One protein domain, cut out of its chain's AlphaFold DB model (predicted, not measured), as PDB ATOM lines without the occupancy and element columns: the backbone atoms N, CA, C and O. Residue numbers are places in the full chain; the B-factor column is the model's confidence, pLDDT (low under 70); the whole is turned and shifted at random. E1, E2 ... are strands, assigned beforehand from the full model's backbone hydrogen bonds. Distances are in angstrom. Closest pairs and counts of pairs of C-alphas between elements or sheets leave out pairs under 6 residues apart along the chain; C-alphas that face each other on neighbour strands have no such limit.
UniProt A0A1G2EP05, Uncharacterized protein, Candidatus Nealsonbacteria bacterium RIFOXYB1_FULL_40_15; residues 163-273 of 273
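AT A GLANCE: This is residues 163 to 273 of the 273 residues of an uncharacterized protein of Candidatus Nealsonbacteria bacterium RIFOXYB1_FULL_40_15 (UniProt A0A1G2EP05). Two antiparallel sheets stand face to face as a sandwich: the larger, E4, E5, E6, E1, E9, is twisted, and the smaller, E3, E2, E7, E8, covers its inward face. E3 and E4 come near each other along one side of the sandwich, while the long link from E8 to E9 passes from one sheet to the other at the opposite side. The 111 printed residues hold no named helix and nine named strands, E1 to E9 along the chain; the class is all strand, with 53 residues, under half, in named elements. The whole is compact, with a radius of gyration of the C-alphas of 12.8 A, rounded, and spans 32 by 26 by 25 A.

IN THESE COORDINATES: In the larger sheet, E4 is residues 200 to 207, 22.6 A long, and E5 is residues 210 to 217, 23.1 A. E6 is residues 224 to 229, 16.8 A. E1, residues 163 to 167, begins with C-alpha 163 at (188.842, 212.432, 249.337). E9, residues 267 to 272, ends with C-alpha 272 at (186.215, 214.554, 252.067). In the smaller sheet, E3 is residues 186 to 191, 16.9 A, and E2 is residues 176 to 181, 16.1 A, with C-alpha 176 at (205.345, 202.369, 243.109). E7 is residues 238 to 242 and E8 is residues 251 to 253.

HOW THE PARTS SIT: E4, E5 and E6 form a meander, each strand the antiparallel neighbour of the one before. In the hairpin E4 and E5, N 205 and O 212 are 3.0 A apart, within hydrogen-bond range. In the hairpin E5 and E6, N 215 and O 226 are 2.9 A apart. E6 and E1 run antiparallel at 154 degrees, with N 225 and O 165 at 2.8 A. Edge strand E9 is the antiparallel neighbour of E1, with N 164 and O 271 at 2.8 A, within hydrogen-bond range. In the other sheet, the hairpin E2 and E3 has N 179 and O 188 at 2.8 A. E2 and E7 have N 180 and O 239 at 2.8 A, and the hairpin E7 and E8 has N 240 and O 251 at 3.0 A. Between the sheets, E2 and E5 are apart, for instance, and E3 and E4 are near each other, with 6 pairs of C-alphas within 10 A.

THE WHOLE: The C-alphas of Ile 170 and Arg 232, the two farthest apart, are 33.4 A from each other. The printed part has no cut and ends at the chain's last residue, 273. The link from E8 to E9, residues 254 to 266, is long; its residues 260 to 261 pair antiparallel with residues 252 to 253 of E8. The mean pLDDT of the printed part is 91.5, and no printed residue is under 70.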
ATOM      1  N   ALA A 163     187.892 211.763 248.452       90.88
ATOM      2  CA  ALA A 163     188.842 212.432 249.337       90.88
ATOM      3  C   ALA A 163     189.940 213.153 248.563       90.88
ATOM      4  O   ALA A 163     190.408 212.683 247.524       90.88
ATOM      5  N   HIS A 164     190.369 214.273 249.132       93.50
ATOM      6  CA  HIS A 164     191.438 215.127 248.655       93.50
ATOM      7  C   HIS A 164     192.447 215.369 249.765       93.50
ATOM      8  O   HIS A 164     192.071 215.505 250.928       93.50
ATOM      9  N   PHE A 165     193.723 215.440 249.407       95.50
ATOM     10  CA  PHE A 165     194.767 215.870 250.328       95.50
ATOM     11  C   PHE A 165     195.997 216.367 249.581       95.50
ATOM     12  O   PHE A 165     196.333 215.883 248.501       95.50
ATOM     13  N   ASN A 166     196.717 217.292 250.205       96.81
ATOM     14  CA  ASN A 166     198.032 217.714 249.745       96.81
ATOM     15  C   ASN A 166     199.081 216.702 250.194       96.81
ATOM     16  O   ASN A 166     199.025 216.206 251.321       96.81
ATOM     17  N   TYR A 167     200.066 216.439 249.345       96.69
ATOM     18  CA  TYR A 167     201.200 215.585 249.662       96.69
ATOM     19  C   TYR A 167     202.495 216.386 249.563       96.69
ATOM     20  O   TYR A 167     202.943 216.711 248.472       96.69
ATOM     21  N   LEU A 168     203.098 216.731 250.701       95.56
ATOM     22  CA  LEU A 168     204.241 217.650 250.794       95.56
ATOM     23  C   LEU A 168     205.590 216.975 250.499       95.56
ATOM     24  O   LEU A 168     206.534 217.045 251.291       95.56
ATOM     25  N   ARG A 169     205.665 216.272 249.369       95.19
ATOM     26  CA  ARG A 169     206.885 215.654 248.845       95.19
ATOM     27  C   ARG A 169     206.785 215.528 247.326       95.19
ATOM     28  O   ARG A 169     205.695 215.412 246.771       95.19
ATOM     29  N   ILE A 170     207.936 215.489 246.665       95.69
ATOM     30  CA  ILE A 170     208.030 215.053 245.272       95.69
ATOM     31  C   ILE A 170     207.776 213.540 245.207       95.69
ATOM     32  O   ILE A 170     208.450 212.774 245.898       95.69
ATOM     33  N   VAL A 171     206.825 213.118 244.375       96.06
ATOM     34  CA  VAL A 171     206.590 211.714 244.018       96.06
ATOM     35  C   VAL A 171     207.491 211.375 242.836       96.06
ATOM     36  O   VAL A 171     207.288 211.873 241.729       96.06
ATOM     37  N   ASP A 172     208.513 210.554 243.063       94.94
ATOM     38  CA  ASP A 172     209.444 210.185 241.998       94.94
ATOM     39  C   ASP A 172     208.772 209.220 241.005       94.94
ATOM     40  O   ASP A 172     208.003 208.335 241.381       94.94
ATOM     41  N   VAL A 173     209.062 209.375 239.712       94.19
ATOM     42  CA  VAL A 173     208.488 208.537 238.646       94.19
ATOM     43  C   VAL A 173     208.874 207.058 238.764       94.19
ATOM     44  O   VAL A 173     208.182 206.204 238.212       94.19
ATOM     45  N   SER A 174     209.962 206.756 239.476       95.38
ATOM     46  CA  SER A 174     210.423 205.400 239.791       95.38
ATOM     47  C   SER A 174     209.696 204.757 240.976       95.38
ATOM     48  O   SER A 174     209.887 203.566 241.233       95.38
ATOM     49  N   GLU A 175     208.864 205.510 241.701       96.62
ATOM     50  CA  GLU A 175     208.088 204.965 242.808       96.62
ATOM     51  C   GLU A 175     206.960 204.052 242.335       96.62
ATOM     52  O   GLU A 175     206.457 204.129 241.210       96.62
ATOM     53  N   ILE A 176     206.534 203.194 243.256       96.75
ATOM     54  CA  ILE A 176     205.345 202.369 243.109       96.75
ATOM     55  C   ILE A 176     204.299 202.792 244.136       96.75
ATOM     56  O   ILE A 176     204.599 203.036 245.309       96.75
ATOM     57  N   MET A 177     203.052 202.851 243.689       96.88
ATOM     58  CA  MET A 177     201.884 202.975 244.541       96.88
ATOM     59  C   MET A 177     201.330 201.584 244.832       96.88
ATOM     60  O   MET A 177     201.029 200.817 243.917       96.88
ATOM     61  N   THR A 178     201.169 201.277 246.114       96.75
ATOM     62  CA  THR A 178     200.599 200.012 246.579       96.75
ATOM     63  C   THR A 178     199.222 200.269 247.163       96.75
ATOM     64  O   THR A 178     199.066 201.068 248.085       96.75
ATOM     65  N   ILE A 179     198.226 199.567 246.641       94.38
ATOM     66  CA  ILE A 179     196.826 199.658 247.041       94.38
ATOM     67  C   ILE A 179     196.456 198.310 247.650       94.38
ATOM     68  O   ILE A 179     196.459 197.289 246.966       94.38
ATOM     69  N   SER A 180     196.168 198.300 248.943       93.56
ATOM     70  CA  SER A 180     195.801 197.111 249.707       93.56
ATOM     71  C   SER A 180     194.303 197.128 249.993       93.56
ATOM     72  O   SER A 180     193.811 198.086 250.585       93.56
ATOM     73  N   LEU A 181     193.586 196.088 249.571       90.88
ATOM     74  CA  LEU A 181     192.144 195.914 249.756       90.88
ATOM     75  C   LEU A 181     191.846 194.771 250.730       90.88
ATOM     76  O   LEU A 181     192.557 193.761 250.752       90.88
ATOM     77  N   ASN A 182     190.759 194.920 251.493       88.69
ATOM     78  CA  ASN A 182     190.227 193.916 252.417       88.69
ATOM     79  C   ASN A 182     191.309 193.364 253.363       88.69
ATOM     80  O   ASN A 182     191.644 192.175 253.335       88.69
ATOM     81  N   GLU A 183     191.917 194.272 254.131       85.06
ATOM     82  CA  GLU A 183     193.010 193.981 255.073       85.06
ATOM     83  C   GLU A 183     194.215 193.251 254.442       85.06
ATOM     84  O   GLU A 183     194.875 192.434 255.082       85.06
ATOM     85  N   GLY A 184     194.518 193.533 253.169       83.69
ATOM     86  CA  GLY A 184     195.650 192.931 252.452       83.69
ATOM     87  C   GLY A 184     195.347 191.612 251.749       83.69
ATOM     88  O   GLY A 184     196.262 190.991 251.211       83.69
ATOM     89  N   SER A 185     194.078 191.202 251.683       85.69
ATOM     90  CA  SER A 185     193.659 190.026 250.906       85.69
ATOM     91  C   SER A 185     193.856 190.211 249.398       85.69
ATOM     92  O   SER A 185     193.950 189.239 248.650       85.69
ATOM     93  N   SER A 186     193.886 191.454 248.917       87.31
ATOM     94  CA  SER A 186     194.196 191.781 247.526       87.31
ATOM     95  C   SER A 186     195.070 193.018 247.462       87.31
ATOM     96  O   SER A 186     194.803 194.006 248.140       87.31
ATOM     97  N   VAL A 187     196.124 192.959 246.651       91.94
ATOM     98  CA  VAL A 187     197.106 194.037 246.529       91.94
ATOM     99  C   VAL A 187     197.288 194.385 245.060       91.94
ATOM    100  O   VAL A 187     197.539 193.507 244.235       91.94
ATOM    101  N   ILE A 188     197.168 195.669 244.745       94.06
ATOM    102  CA  ILE A 188     197.451 196.238 243.428       94.06
ATOM    103  C   ILE A 188     198.735 197.048 243.557       94.06
ATOM    104  O   ILE A 188     198.879 197.847 244.481       94.06
ATOM    105  N   ILE A 189     199.660 196.837 242.628       94.44
ATOM    106  CA  ILE A 189     200.910 197.588 242.541       94.44
ATOM    107  C   ILE A 189     200.882 198.356 241.228       94.44
ATOM    108  O   ILE A 189     200.672 197.766 240.168       94.44
ATOM    109  N   LEU A 190     201.077 199.666 241.311       95.62
ATOM    110  CA  LEU A 190     201.062 200.577 240.177       95.62
ATOM    111  C   LEU A 190     202.396 201.309 240.109       95.62
ATOM    112  O   LEU A 190     202.769 201.988 241.063       95.62
ATOM    113  N   SER A 191     203.099 201.220 238.985       95.56
ATOM    114  CA  SER A 191     204.241 202.100 238.725       95.56
ATOM    115  C   SER A 191     203.737 203.526 238.511       95.56
ATOM    116  O   SER A 191     202.778 203.727 237.756       95.56
ATOM    117  N   ILE A 192     204.384 204.524 239.120       96.19
ATOM    118  CA  ILE A 192     204.040 205.927 238.857       96.19
ATOM    119  C   ILE A 192     204.294 206.257 237.384       96.19
ATOM    120  O   ILE A 192     203.391 206.770 236.730       96.19
ATOM    121  N   SER A 193     205.450 205.867 236.834       95.19
ATOM    122  CA  SER A 193     205.829 206.092 235.428       95.19
ATOM    123  C   SER A 193     204.770 205.677 234.405       95.19
ATOM    124  O   SER A 193     204.568 206.373 233.412       95.19
ATOM    125  N   ASP A 194     204.088 204.558 234.649       96.00
ATOM    126  CA  ASP A 194     203.171 203.939 233.682       96.00
ATOM    127  C   ASP A 194     201.795 204.620 233.668       96.00
ATOM    128  O   ASP A 194     200.985 204.384 232.773       96.00
ATOM    129  N   ASN A 195     201.527 205.473 234.660       95.81
ATOM    130  CA  ASN A 195     200.227 206.091 234.899       95.81
ATOM    131  C   ASN A 195     200.285 207.623 234.849       95.81
ATOM    132  O   ASN A 195     199.379 208.288 235.348       95.81
ATOM    133  N   ILE A 196     201.329 208.196 234.244       94.31
ATOM    134  CA  ILE A 196     201.426 209.644 234.041       94.31
ATOM    135  C   ILE A 196     200.638 210.047 232.793       94.31
ATOM    136  O   ILE A 196     200.898 209.576 231.687       94.31
ATOM    137  N   GLN A 197     199.698 210.974 232.959       90.94
ATOM    138  CA  GLN A 197     198.920 211.583 231.886       90.94
ATOM    139  C   GLN A 197     198.958 213.103 232.051       90.94
ATOM    140  O   GLN A 197     198.496 213.639 233.051       90.94
ATOM    141  N   GLY A 198     199.530 213.816 231.078       86.81
ATOM    142  CA  GLY A 198     199.599 215.284 231.127       86.81
ATOM    143  C   GLY A 198     200.486 215.862 232.241       86.81
ATOM    144  O   GLY A 198     200.372 217.045 232.532       86.81
ATOM    145  N   GLY A 199     201.368 215.053 232.840       90.06
ATOM    146  CA  GLY A 199     202.229 215.444 233.966       90.06
ATOM    147  C   GLY A 199     201.681 215.059 235.342       90.06
ATOM    148  O   GLY A 199     202.439 215.062 236.307       90.06
ATOM    149  N   ASP A 200     200.412 214.655 235.415       94.56
ATOM    150  CA  ASP A 200     199.767 214.142 236.623       94.56
ATOM    151  C   ASP A 200     199.765 212.608 236.629       94.56
ATOM    152  O   ASP A 200     199.699 211.971 235.576       94.56
ATOM    153  N   PHE A 201     199.770 211.994 237.810       96.31
ATOM    154  CA  PHE A 201     199.418 210.583 237.953       96.31
ATOM    155  C   PHE A 201     197.900 210.429 237.809       96.31
ATOM    156  O   PHE A 201     197.135 211.164 238.428       96.31
ATOM    157  N   SER A 202     197.434 209.462 237.022       96.69
ATOM    158  CA  SER A 202     196.009 209.162 236.874       96.69
ATOM    159  C   SER A 202     195.796 207.687 236.565       96.69
ATOM    160  O   SER A 202     196.134 207.209 235.483       96.69
ATOM    161  N   TRP A 203     195.143 206.991 237.489       95.81
ATOM    162  CA  TRP A 203     194.794 205.584 237.361       95.81
ATOM    163  C   TRP A 203     193.326 205.326 237.720       95.81
ATOM    164  O   TRP A 203     192.778 205.916 238.654       95.81
ATOM    165  N   THR A 204     192.710 204.400 236.987       94.81
ATOM    166  CA  THR A 204     191.381 203.848 237.271       94.81
ATOM    167  C   THR A 204     191.435 202.341 237.062       94.81
ATOM    168  O   THR A 204     191.942 201.887 236.035       94.81
ATOM    169  N   GLY A 205     190.868 201.563 237.978       91.50
ATOM    170  CA  GLY A 205     190.768 200.119 237.803       91.50
ATOM    171  C   GLY A 205     189.728 199.471 238.702       91.50
ATOM    172  O   GLY A 205     189.269 200.070 239.672       91.50
ATOM    173  N   THR A 206     189.379 198.230 238.364       89.44
ATOM    174  CA  THR A 206     188.390 197.430 239.092       89.44
ATOM    175  C   THR A 206     189.009 196.113 239.539       89.44
ATOM    176  O   THR A 206     189.518 195.356 238.712       89.44
ATOM    177  N   VAL A 207     188.954 195.815 240.839       84.94
ATOM    178  CA  VAL A 207     189.478 194.568 241.421       84.94
ATOM    179  C   VAL A 207     188.473 194.011 242.415       84.94
ATOM    180  O   VAL A 207     188.013 194.726 243.291       84.94
ATOM    181  N   LEU A 208     188.106 192.732 242.266       81.31
ATOM    182  CA  LEU A 208     187.072 192.080 243.087       81.31
ATOM    183  C   LEU A 208     185.741 192.859 243.146       81.31
ATOM    184  O   LEU A 208     185.061 192.864 244.166       81.31
ATOM    185  N   GLY A 209     185.380 193.531 242.049       82.06
ATOM    186  CA  GLY A 209     184.184 194.374 241.980       82.06
ATOM    187  C   GLY A 209     184.348 195.777 242.574       82.06
ATOM    188  O   GLY A 209     183.435 196.570 242.420       82.06
ATOM    189  N   GLN A 210     185.499 196.108 243.172       84.50
ATOM    190  CA  GLN A 210     185.825 197.433 243.711       84.50
ATOM    191  C   GLN A 210     186.407 198.317 242.601       84.50
ATOM    192  O   GLN A 210     187.518 198.047 242.138       84.50
ATOM    193  N   THR A 211     185.688 199.352 242.160       90.06
ATOM    194  CA  THR A 211     186.181 200.318 241.161       90.06
ATOM    195  C   THR A 211     186.770 201.560 241.823       90.06
ATOM    196  O   THR A 211     186.050 202.370 242.404       90.06
ATOM    197  N   LEU A 212     188.076 201.763 241.675       91.81
ATOM    198  CA  LEU A 212     188.813 202.860 242.293       91.81
ATOM    199  C   LEU A 212     189.397 203.783 241.225       91.81
ATOM    200  O   LEU A 212     189.921 203.323 240.209       91.81
ATOM    201  N   ARG A 213     189.365 205.089 241.493       93.94
ATOM    202  CA  ARG A 213     190.097 206.092 240.723       93.94
ATOM    203  C   ARG A 213     190.992 206.903 241.646       93.94
ATOM    204  O   ARG A 213     190.533 207.425 242.657       93.94
ATOM    205  N   ILE A 214     192.258 207.034 241.268       95.00
ATOM    206  CA  ILE A 214     193.249 207.846 241.971       95.00
ATOM    207  C   ILE A 214     193.904 208.757 240.946       95.00
ATOM    208  O   ILE A 214     194.352 208.298 239.896       95.00
ATOM    209  N   LYS A 215     193.974 210.047 241.247       96.25
ATOM    210  CA  LYS A 215     194.698 211.014 240.424       96.25
ATOM    211  C   LYS A 215     195.448 212.014 241.287       96.25
ATOM    212  O   LYS A 215     195.046 212.252 242.424       96.25
ATOM    213  N   THR A 216     196.479 212.625 240.728       96.69
ATOM    214  CA  THR A 216     197.045 213.861 241.260       96.69
ATOM    215  C   THR A 216     196.524 215.068 240.484       96.69
ATOM    216  O   THR A 216     195.990 214.944 239.379       96.69
ATOM    217  N   LYS A 217     196.631 216.240 241.101       93.75
ATOM    218  CA  LYS A 217     196.625 217.543 240.443       93.75
ATOM    219  C   LYS A 217     197.926 218.257 240.793       93.75
ATOM    220  O   LYS A 217     198.512 217.994 241.846       93.75
ATOM    221  N   ASN A 218     198.301 219.225 239.961       93.56
ATOM    222  CA  ASN A 218     199.515 220.034 240.109       93.56
ATOM    223  C   ASN A 218     200.819 219.229 239.932       93.56
ATOM    224  O   ASN A 218     201.862 219.601 240.461       93.56
ATOM    225  N   GLY A 219     200.781 218.152 239.151       93.38
ATOM    226  CA  GLY A 219     201.933 217.342 238.786       93.38
ATOM    227  C   GLY A 219     202.285 216.284 239.830       93.38
ATOM    228  O   GLY A 219     201.410 215.604 240.371       93.38
ATOM    229  N   LEU A 220     203.590 216.128 240.070       95.50
ATOM    230  CA  LEU A 220     204.183 215.194 241.038       95.50
ATOM    231  C   LEU A 220     205.087 215.891 242.069       95.50
ATOM    232  O   LEU A 220     205.589 215.233 242.974       95.50
ATOM    233  N   ASP A 221     205.302 217.203 241.952       96.12
ATOM    234  CA  ASP A 221     206.018 218.009 242.944       96.12
ATOM    235  C   ASP A 221     204.997 218.687 243.859       96.12
ATOM    236  O   ASP A 221     204.271 219.579 243.429       96.12
ATOM    237  N   ASN A 222     204.924 218.233 245.109       95.25
ATOM    238  CA  ASN A 222     203.905 218.644 246.073       95.25
ATOM    239  C   ASN A 222     202.455 218.493 245.549       95.25
ATOM    240  O   ASN A 222     201.690 219.465 245.559       95.25
ATOM    241  N   PRO A 223     202.060 217.299 245.061       96.50
ATOM    242  CA  PRO A 223     200.776 217.121 244.399       96.50
ATOM    243  C   PRO A 223     199.588 217.187 245.364       96.50
ATOM    244  O   PRO A 223     199.697 216.874 246.551       96.50
ATOM    245  N   GLU A 224     198.412 217.495 244.817       97.12
ATOM    246  CA  GLU A 224     197.132 217.209 245.473       97.12
ATOM    247  C   GLU A 224     196.624 215.850 244.985       97.12
ATOM    248  O   GLU A 224     196.357 215.680 243.797       97.12
ATOM    249  N   PHE A 225     196.465 214.875 245.876       96.56
ATOM    250  CA  PHE A 225     195.823 213.606 245.547       96.56
ATOM    251  C   PHE A 225     194.306 213.729 245.620       96.56
ATOM    252  O   PHE A 225     193.760 214.392 246.495       96.56
ATOM    253  N   CYS A 226     193.631 213.029 244.716       94.94
ATOM    254  CA  CYS A 226     192.187 212.866 244.680       94.94
ATOM    255  C   CYS A 226     191.870 211.379 244.508       94.94
ATOM    256  O   CYS A 226     192.284 210.750 243.527       94.94
ATOM    257  N   ILE A 227     191.139 210.828 245.472       93.44
ATOM    258  CA  ILE A 227     190.710 209.433 245.505       93.44
ATOM    259  C   ILE A 227     189.195 209.404 245.398       93.44
ATOM    260  O   ILE A 227     188.503 210.052 246.180       93.44
ATOM    261  N   ILE A 228     188.685 208.633 244.441       91.38
ATOM    262  CA  ILE A 228     187.255 208.467 244.195       91.38
ATOM    263  C   ILE A 228     186.917 206.981 244.235       91.38
ATOM    264  O   ILE A 228     187.507 206.171 243.512       91.38
ATOM    265  N   ARG A 229     185.924 206.646 245.055       88.81
ATOM    266  CA  ARG A 229     185.314 205.324 245.194       88.81
ATOM    267  C   ARG A 229     183.797 205.465 245.078       88.81
ATOM    268  O   ARG A 229     183.210 206.339 245.705       88.81
ATOM    269  N   ASP A 230     183.151 204.578 244.330       81.62
ATOM    270  CA  ASP A 230     181.688 204.442 244.361       81.62
ATOM    271  C   ASP A 230     181.324 203.378 245.393       81.62
ATOM    272  O   ASP A 230     181.612 202.204 245.177       81.62
ATOM    273  N   GLY A 231     180.702 203.730 246.515       76.94
ATOM    274  CA  GLY A 231     180.401 202.718 247.531       76.94
ATOM    275  C   GLY A 231     179.176 201.840 247.262       76.94
ATOM    276  O   GLY A 231     178.750 201.139 248.171       76.94
ATOM    277  N   ARG A 232     178.618 201.832 246.043       79.44
ATOM    278  CA  ARG A 232     177.829 200.684 245.554       79.44
ATOM    279  C   ARG A 232     178.710 199.498 245.170       79.44
ATOM    280  O   ARG A 232     178.274 198.359 245.268       79.44
ATOM    281  N   GLU A 233     179.917 199.793 244.702       81.19
ATOM    282  CA  GLU A 233     180.899 198.822 244.217       81.19
ATOM    283  C   GLU A 233     182.057 198.642 245.209       81.19
ATOM    284  O   GLU A 233     182.698 197.597 245.237       81.19
ATOM    285  N   ASN A 234     182.324 199.660 246.036       80.50
ATOM    286  CA  ASN A 234     183.515 199.749 246.870       80.50
ATOM    287  C   ASN A 234     183.238 199.584 248.378       80.50
ATOM    288  O   ASN A 234     183.340 200.559 249.131       80.50
ATOM    289  N   ASP A 235     182.903 198.367 248.804       85.12
ATOM    290  CA  ASP A 235     182.512 197.977 250.174       85.12
ATOM    291  C   ASP A 235     183.611 197.260 250.998       85.12
ATOM    292  O   ASP A 235     183.332 196.631 252.024       85.12
ATOM    293  N   GLN A 236     184.874 197.329 250.567       87.88
ATOM    294  CA  GLN A 236     186.013 196.746 251.289       87.88
ATOM    295  C   GLN A 236     186.971 197.802 251.831       87.88
ATOM    296  O   GLN A 236     187.111 198.883 251.256       87.88
ATOM    297  N   SER A 237     187.686 197.469 252.915       90.19
ATOM    298  CA  SER A 237     188.706 198.365 253.462       90.19
ATOM    299  C   SER A 237     189.810 198.609 252.438       90.19
ATOM    300  O   SER A 237     190.115 197.738 251.619       90.19
ATOM    301  N   LEU A 238     190.387 199.807 252.460       91.94
ATOM    302  CA  LEU A 238     191.435 200.215 251.531       91.94
ATOM    303  C   LEU A 238     192.550 200.933 252.267       91.94
ATOM    304  O   LEU A 238     192.276 201.797 253.090       91.94
ATOM    305  N   LYS A 239     193.795 200.640 251.898       94.69
ATOM    306  CA  LYS A 239     194.969 201.420 252.294       94.69
ATOM    307  C   LYS A 239     195.853 201.692 251.087       94.69
ATOM    308  O   LYS A 239     196.140 200.774 250.318       94.69
ATOM    309  N   ILE A 240     196.281 202.939 250.924       95.38
ATOM    310  CA  ILE A 240     197.159 203.368 249.828       95.38
ATOM    311  C   ILE A 240     198.514 203.781 250.394       95.38
ATOM    312  O   ILE A 240     198.580 204.537 251.360       95.38
ATOM    313  N   TYR A 241     199.586 203.318 249.760       97.00
ATOM    314  CA  TYR A 241     200.971 203.606 250.123       97.00
ATOM    315  C   TYR A 241     201.772 204.038 248.897       97.00
ATOM    316  O   TYR A 241     201.482 203.603 247.781       97.00
ATOM    317  N   LEU A 242     202.825 204.823 249.120       97.12
ATOM    318  CA  LEU A 242     203.877 205.092 248.140       97.12
ATOM    319  C   LEU A 242     205.198 204.522 248.642       97.12
ATOM    320  O   LEU A 242     205.526 204.668 249.815       97.12
ATOM    321  N   SER A 243     205.983 203.905 247.761       96.62
ATOM    322  CA  SER A 243     207.272 203.318 248.145       96.62
ATOM    323  C   SER A 243     208.287 204.336 248.669       96.62
ATOM    324  O   SER A 243     209.135 203.968 249.477       96.62
ATOM    325  N   GLY A 244     208.216 205.600 248.232       92.69
ATOM    326  CA  GLY A 244     209.049 206.683 248.765       92.69
ATOM    327  C   GLY A 244     208.579 207.224 250.120       92.69
ATOM    328  O   GLY A 244     209.229 208.103 250.682       92.69
ATOM    329  N   ASP A 245     207.470 206.708 250.660       95.31
ATOM    330  CA  ASP A 245     206.891 207.123 251.933       95.31
ATOM    331  C   ASP A 245     206.900 205.995 252.967       95.31
ATOM    332  O   ASP A 245     205.978 205.188 253.073       95.31
ATOM    333  N   ALA A 246     207.945 205.963 253.788       92.94
ATOM    334  CA  ALA A 246     208.043 205.001 254.882       92.94
ATOM    335  C   ALA A 246     207.210 205.393 256.120       92.94
ATOM    336  O   ALA A 246     207.217 204.663 257.110       92.94
ATOM    337  N   THR A 247     206.545 206.554 256.113       94.44
ATOM    338  CA  THR A 247     205.923 207.122 257.319       94.44
ATOM    339  C   THR A 247     204.501 206.627 257.547       94.44
ATOM    340  O   THR A 247     204.048 206.589 258.689       94.44
ATOM    341  N   GLY A 248     203.821 206.164 256.496       94.12
ATOM    342  CA  GLY A 248     202.526 205.515 256.632       94.12
ATOM    343  C   GLY A 248     201.698 205.513 255.354       94.12
ATOM    344  O   GLY A 248     202.182 205.779 254.257       94.12
ATOM    345  N   SER A 249     200.419 205.192 255.521       95.75
ATOM    346  CA  SER A 249     199.410 205.245 254.467       95.75
ATOM    347  C   SER A 249     199.079 206.688 254.092       95.75
ATOM    348  O   SER A 249     198.964 207.567 254.952       95.75
ATOM    349  N   LEU A 250     198.888 206.915 252.794       95.56
ATOM    350  CA  LEU A 250     198.396 208.181 252.263       95.56
ATOM    351  C   LEU A 250     196.911 208.380 252.565       95.56
ATOM    352  O   LEU A 250     196.473 209.486 252.853       95.56
ATOM    353  N   ALA A 251     196.150 207.292 252.485       94.00
ATOM    354  CA  ALA A 251     194.734 207.251 252.799       94.00
ATOM    355  C   ALA A 251     194.345 205.838 253.240       94.00
ATOM    356  O   ALA A 251     194.812 204.847 252.664       94.00
ATOM    357  N   GLU A 252     193.465 205.759 254.229       93.56
ATOM    358  CA  GLU A 252     192.807 204.543 254.682       93.56
ATOM    359  C   GLU A 252     191.295 204.733 254.668       93.56
ATOM    360  O   GLU A 252     190.797 205.805 255.008       93.56
ATOM    361  N   TYR A 253     190.580 203.678 254.297       91.25
ATOM    362  CA  TYR A 253     189.126 203.607 254.304       91.25
ATOM    363  C   TYR A 253     188.698 202.358 255.066       91.25
ATOM    364  O   TYR A 253     189.236 201.269 254.833       91.25
ATOM    365  N   SER A 254     187.701 202.494 255.937       87.31
ATOM    366  CA  SER A 254     186.980 201.351 256.505       87.31
ATOM    367  C   SER A 254     186.203 200.589 255.426       87.31
ATOM    368  O   SER A 254     186.005 201.082 254.316       87.31
ATOM    369  N   ALA A 255     185.745 199.374 255.742       83.44
ATOM    370  CA  ALA A 255     184.981 198.552 254.800       83.44
ATOM    371  C   ALA A 255     183.680 199.225 254.328       83.44
ATOM    372  O   ALA A 255     183.382 199.239 253.143       83.44
ATOM    373  N   ASP A 256     182.956 199.894 255.223       74.88
ATOM    374  CA  ASP A 256     181.779 200.694 254.854       74.88
ATOM    375  C   ASP A 256     182.123 201.982 254.072       74.88
ATOM    376  O   ASP A 256     181.227 202.672 253.586       74.88
ATOM    377  N   GLY A 257     183.412 202.311 253.935       72.94
ATOM    378  CA  GLY A 257     183.906 203.511 253.272       72.94
ATOM    379  C   GLY A 257     183.583 204.811 254.007       72.94
ATOM    380  O   GLY A 257     183.788 205.870 253.420       72.94
ATOM    381  N   LEU A 258     183.073 204.753 255.246       72.44
ATOM    382  CA  LEU A 258     182.598 205.913 256.014       72.44
ATOM    383  C   LEU A 258     183.684 206.561 256.876       72.44
ATOM    384  O   LEU A 258     183.672 207.773 257.075       72.44
ATOM    385  N   ALA A 259     184.629 205.774 257.389       77.69
ATOM    386  CA  ALA A 259     185.771 206.289 258.126       77.69
ATOM    387  C   ALA A 259     186.961 206.441 257.179       77.69
ATOM    388  O   ALA A 259     187.346 205.484 256.503       77.69
ATOM    389  N   THR A 260     187.549 207.639 257.162       85.44
ATOM    390  CA  THR A 260     188.791 207.924 256.441       85.44
ATOM    391  C   THR A 260     189.863 208.442 257.383       85.44
ATOM    392  O   THR A 260     189.581 209.198 258.313       85.44
ATOM    393  N   SER A 261     191.097 208.003 257.168       90.50
ATOM    394  CA  SER A 261     192.265 208.464 257.917       90.50
ATOM    395  C   SER A 261     193.519 208.424 257.046       90.50
ATOM    396  O   SER A 261     193.495 207.955 255.910       90.50
ATOM    397  N   HIS A 262     194.627 208.930 257.577       94.19
ATOM    398  CA  HIS A 262     195.953 208.808 256.983       94.19
ATOM    399  C   HIS A 262     196.993 208.698 258.100       94.19
ATOM    400  O   HIS A 262     196.745 209.116 259.233       94.19
ATOM    401  N   HIS A 263     198.153 208.124 257.789       95.94
ATOM    402  CA  HIS A 263     199.268 207.996 258.735       95.94
ATOM    403  C   HIS A 263     200.562 208.631 258.215       95.94
ATOM    404  O   HIS A 263     201.460 208.908 259.008       95.94
ATOM    405  N   SER A 264     200.661 208.886 256.907       96.12
ATOM    406  CA  SER A 264     201.790 209.611 256.332       96.12
ATOM    407  C   SER A 264     201.888 211.025 256.911       96.12
ATOM    408  O   SER A 264     200.890 211.748 256.984       96.12
ATOM    409  N   ILE A 265     203.105 211.430 257.283       95.69
ATOM    410  CA  ILE A 265     203.389 212.779 257.804       95.69
ATOM    411  C   ILE A 265     203.393 213.846 256.701       95.69
ATOM    412  O   ILE A 265     203.335 215.041 256.992       95.69
ATOM    413  N   TYR A 266     203.494 213.419 255.441       96.50
ATOM    414  CA  TYR A 266     203.512 214.306 254.280       96.50
ATOM    415  C   TYR A 266     202.101 214.661 253.805       96.50
ATOM    416  O   TYR A 266     201.940 215.605 253.036       96.50
ATOM    417  N   VAL A 267     201.082 213.931 254.267       96.38
ATOM    418  CA  VAL A 267     199.676 214.217 253.977       96.38
ATOM    419  C   VAL A 267     199.193 215.387 254.830       96.38
ATOM    420  O   VAL A 267     199.344 215.388 256.051       96.38
ATOM    421  N   GLN A 268     198.603 216.385 254.178       93.62
ATOM    422  CA  GLN A 268     198.050 217.586 254.801       93.62
ATOM    423  C   GLN A 268     196.693 217.930 254.193       93.62
ATOM    424  O   GLN A 268     196.416 217.587 253.045       93.62
ATOM    425  N   ASN A 269     195.871 218.666 254.946       91.44
ATOM    426  CA  ASN A 269     194.547 219.118 254.505       91.44
ATOM    427  C   ASN A 269     193.684 217.968 253.960       91.44
ATOM    428  O   ASN A 269     193.101 218.085 252.887       91.44
ATOM    429  N   PHE A 270     193.641 216.842 254.676       91.62
ATOM    430  CA  PHE A 270     192.826 215.704 254.267       91.62
ATOM    431  C   PHE A 270     191.342 216.043 254.423       91.62
ATOM    432  O   PHE A 270     190.841 216.201 255.537       91.62
ATOM    433  N   THR A 271     190.642 216.167 253.300       89.31
ATOM    434  CA  THR A 271     189.231 216.548 253.244       89.31
ATOM    435  C   THR A 271     188.443 215.600 252.358       89.31
ATOM    436  O   THR A 271     188.863 215.265 251.256       89.31
ATOM    437  N   TRP A 272     187.269 215.216 252.830       85.19
ATOM    438  CA  TRP A 272     186.215 214.554 252.067       85.19
ATOM    439  C   TRP A 272     185.242 215.536 251.417       85.19
ATOM    440  O   TRP A 272     185.004 216.631 251.941       85.19
ATOM    441  N   GLU A 273     184.675 215.114 250.291       74.88
ATOM    442  CA  GLU A 273     183.815 215.910 249.423       74.88
ATOM    443  C   GLU A 273     182.371 215.433 249.366       74.88
ATOM    444  O   GLU A 273     182.120 214.239 249.126       74.88
TER     445      GLU A 273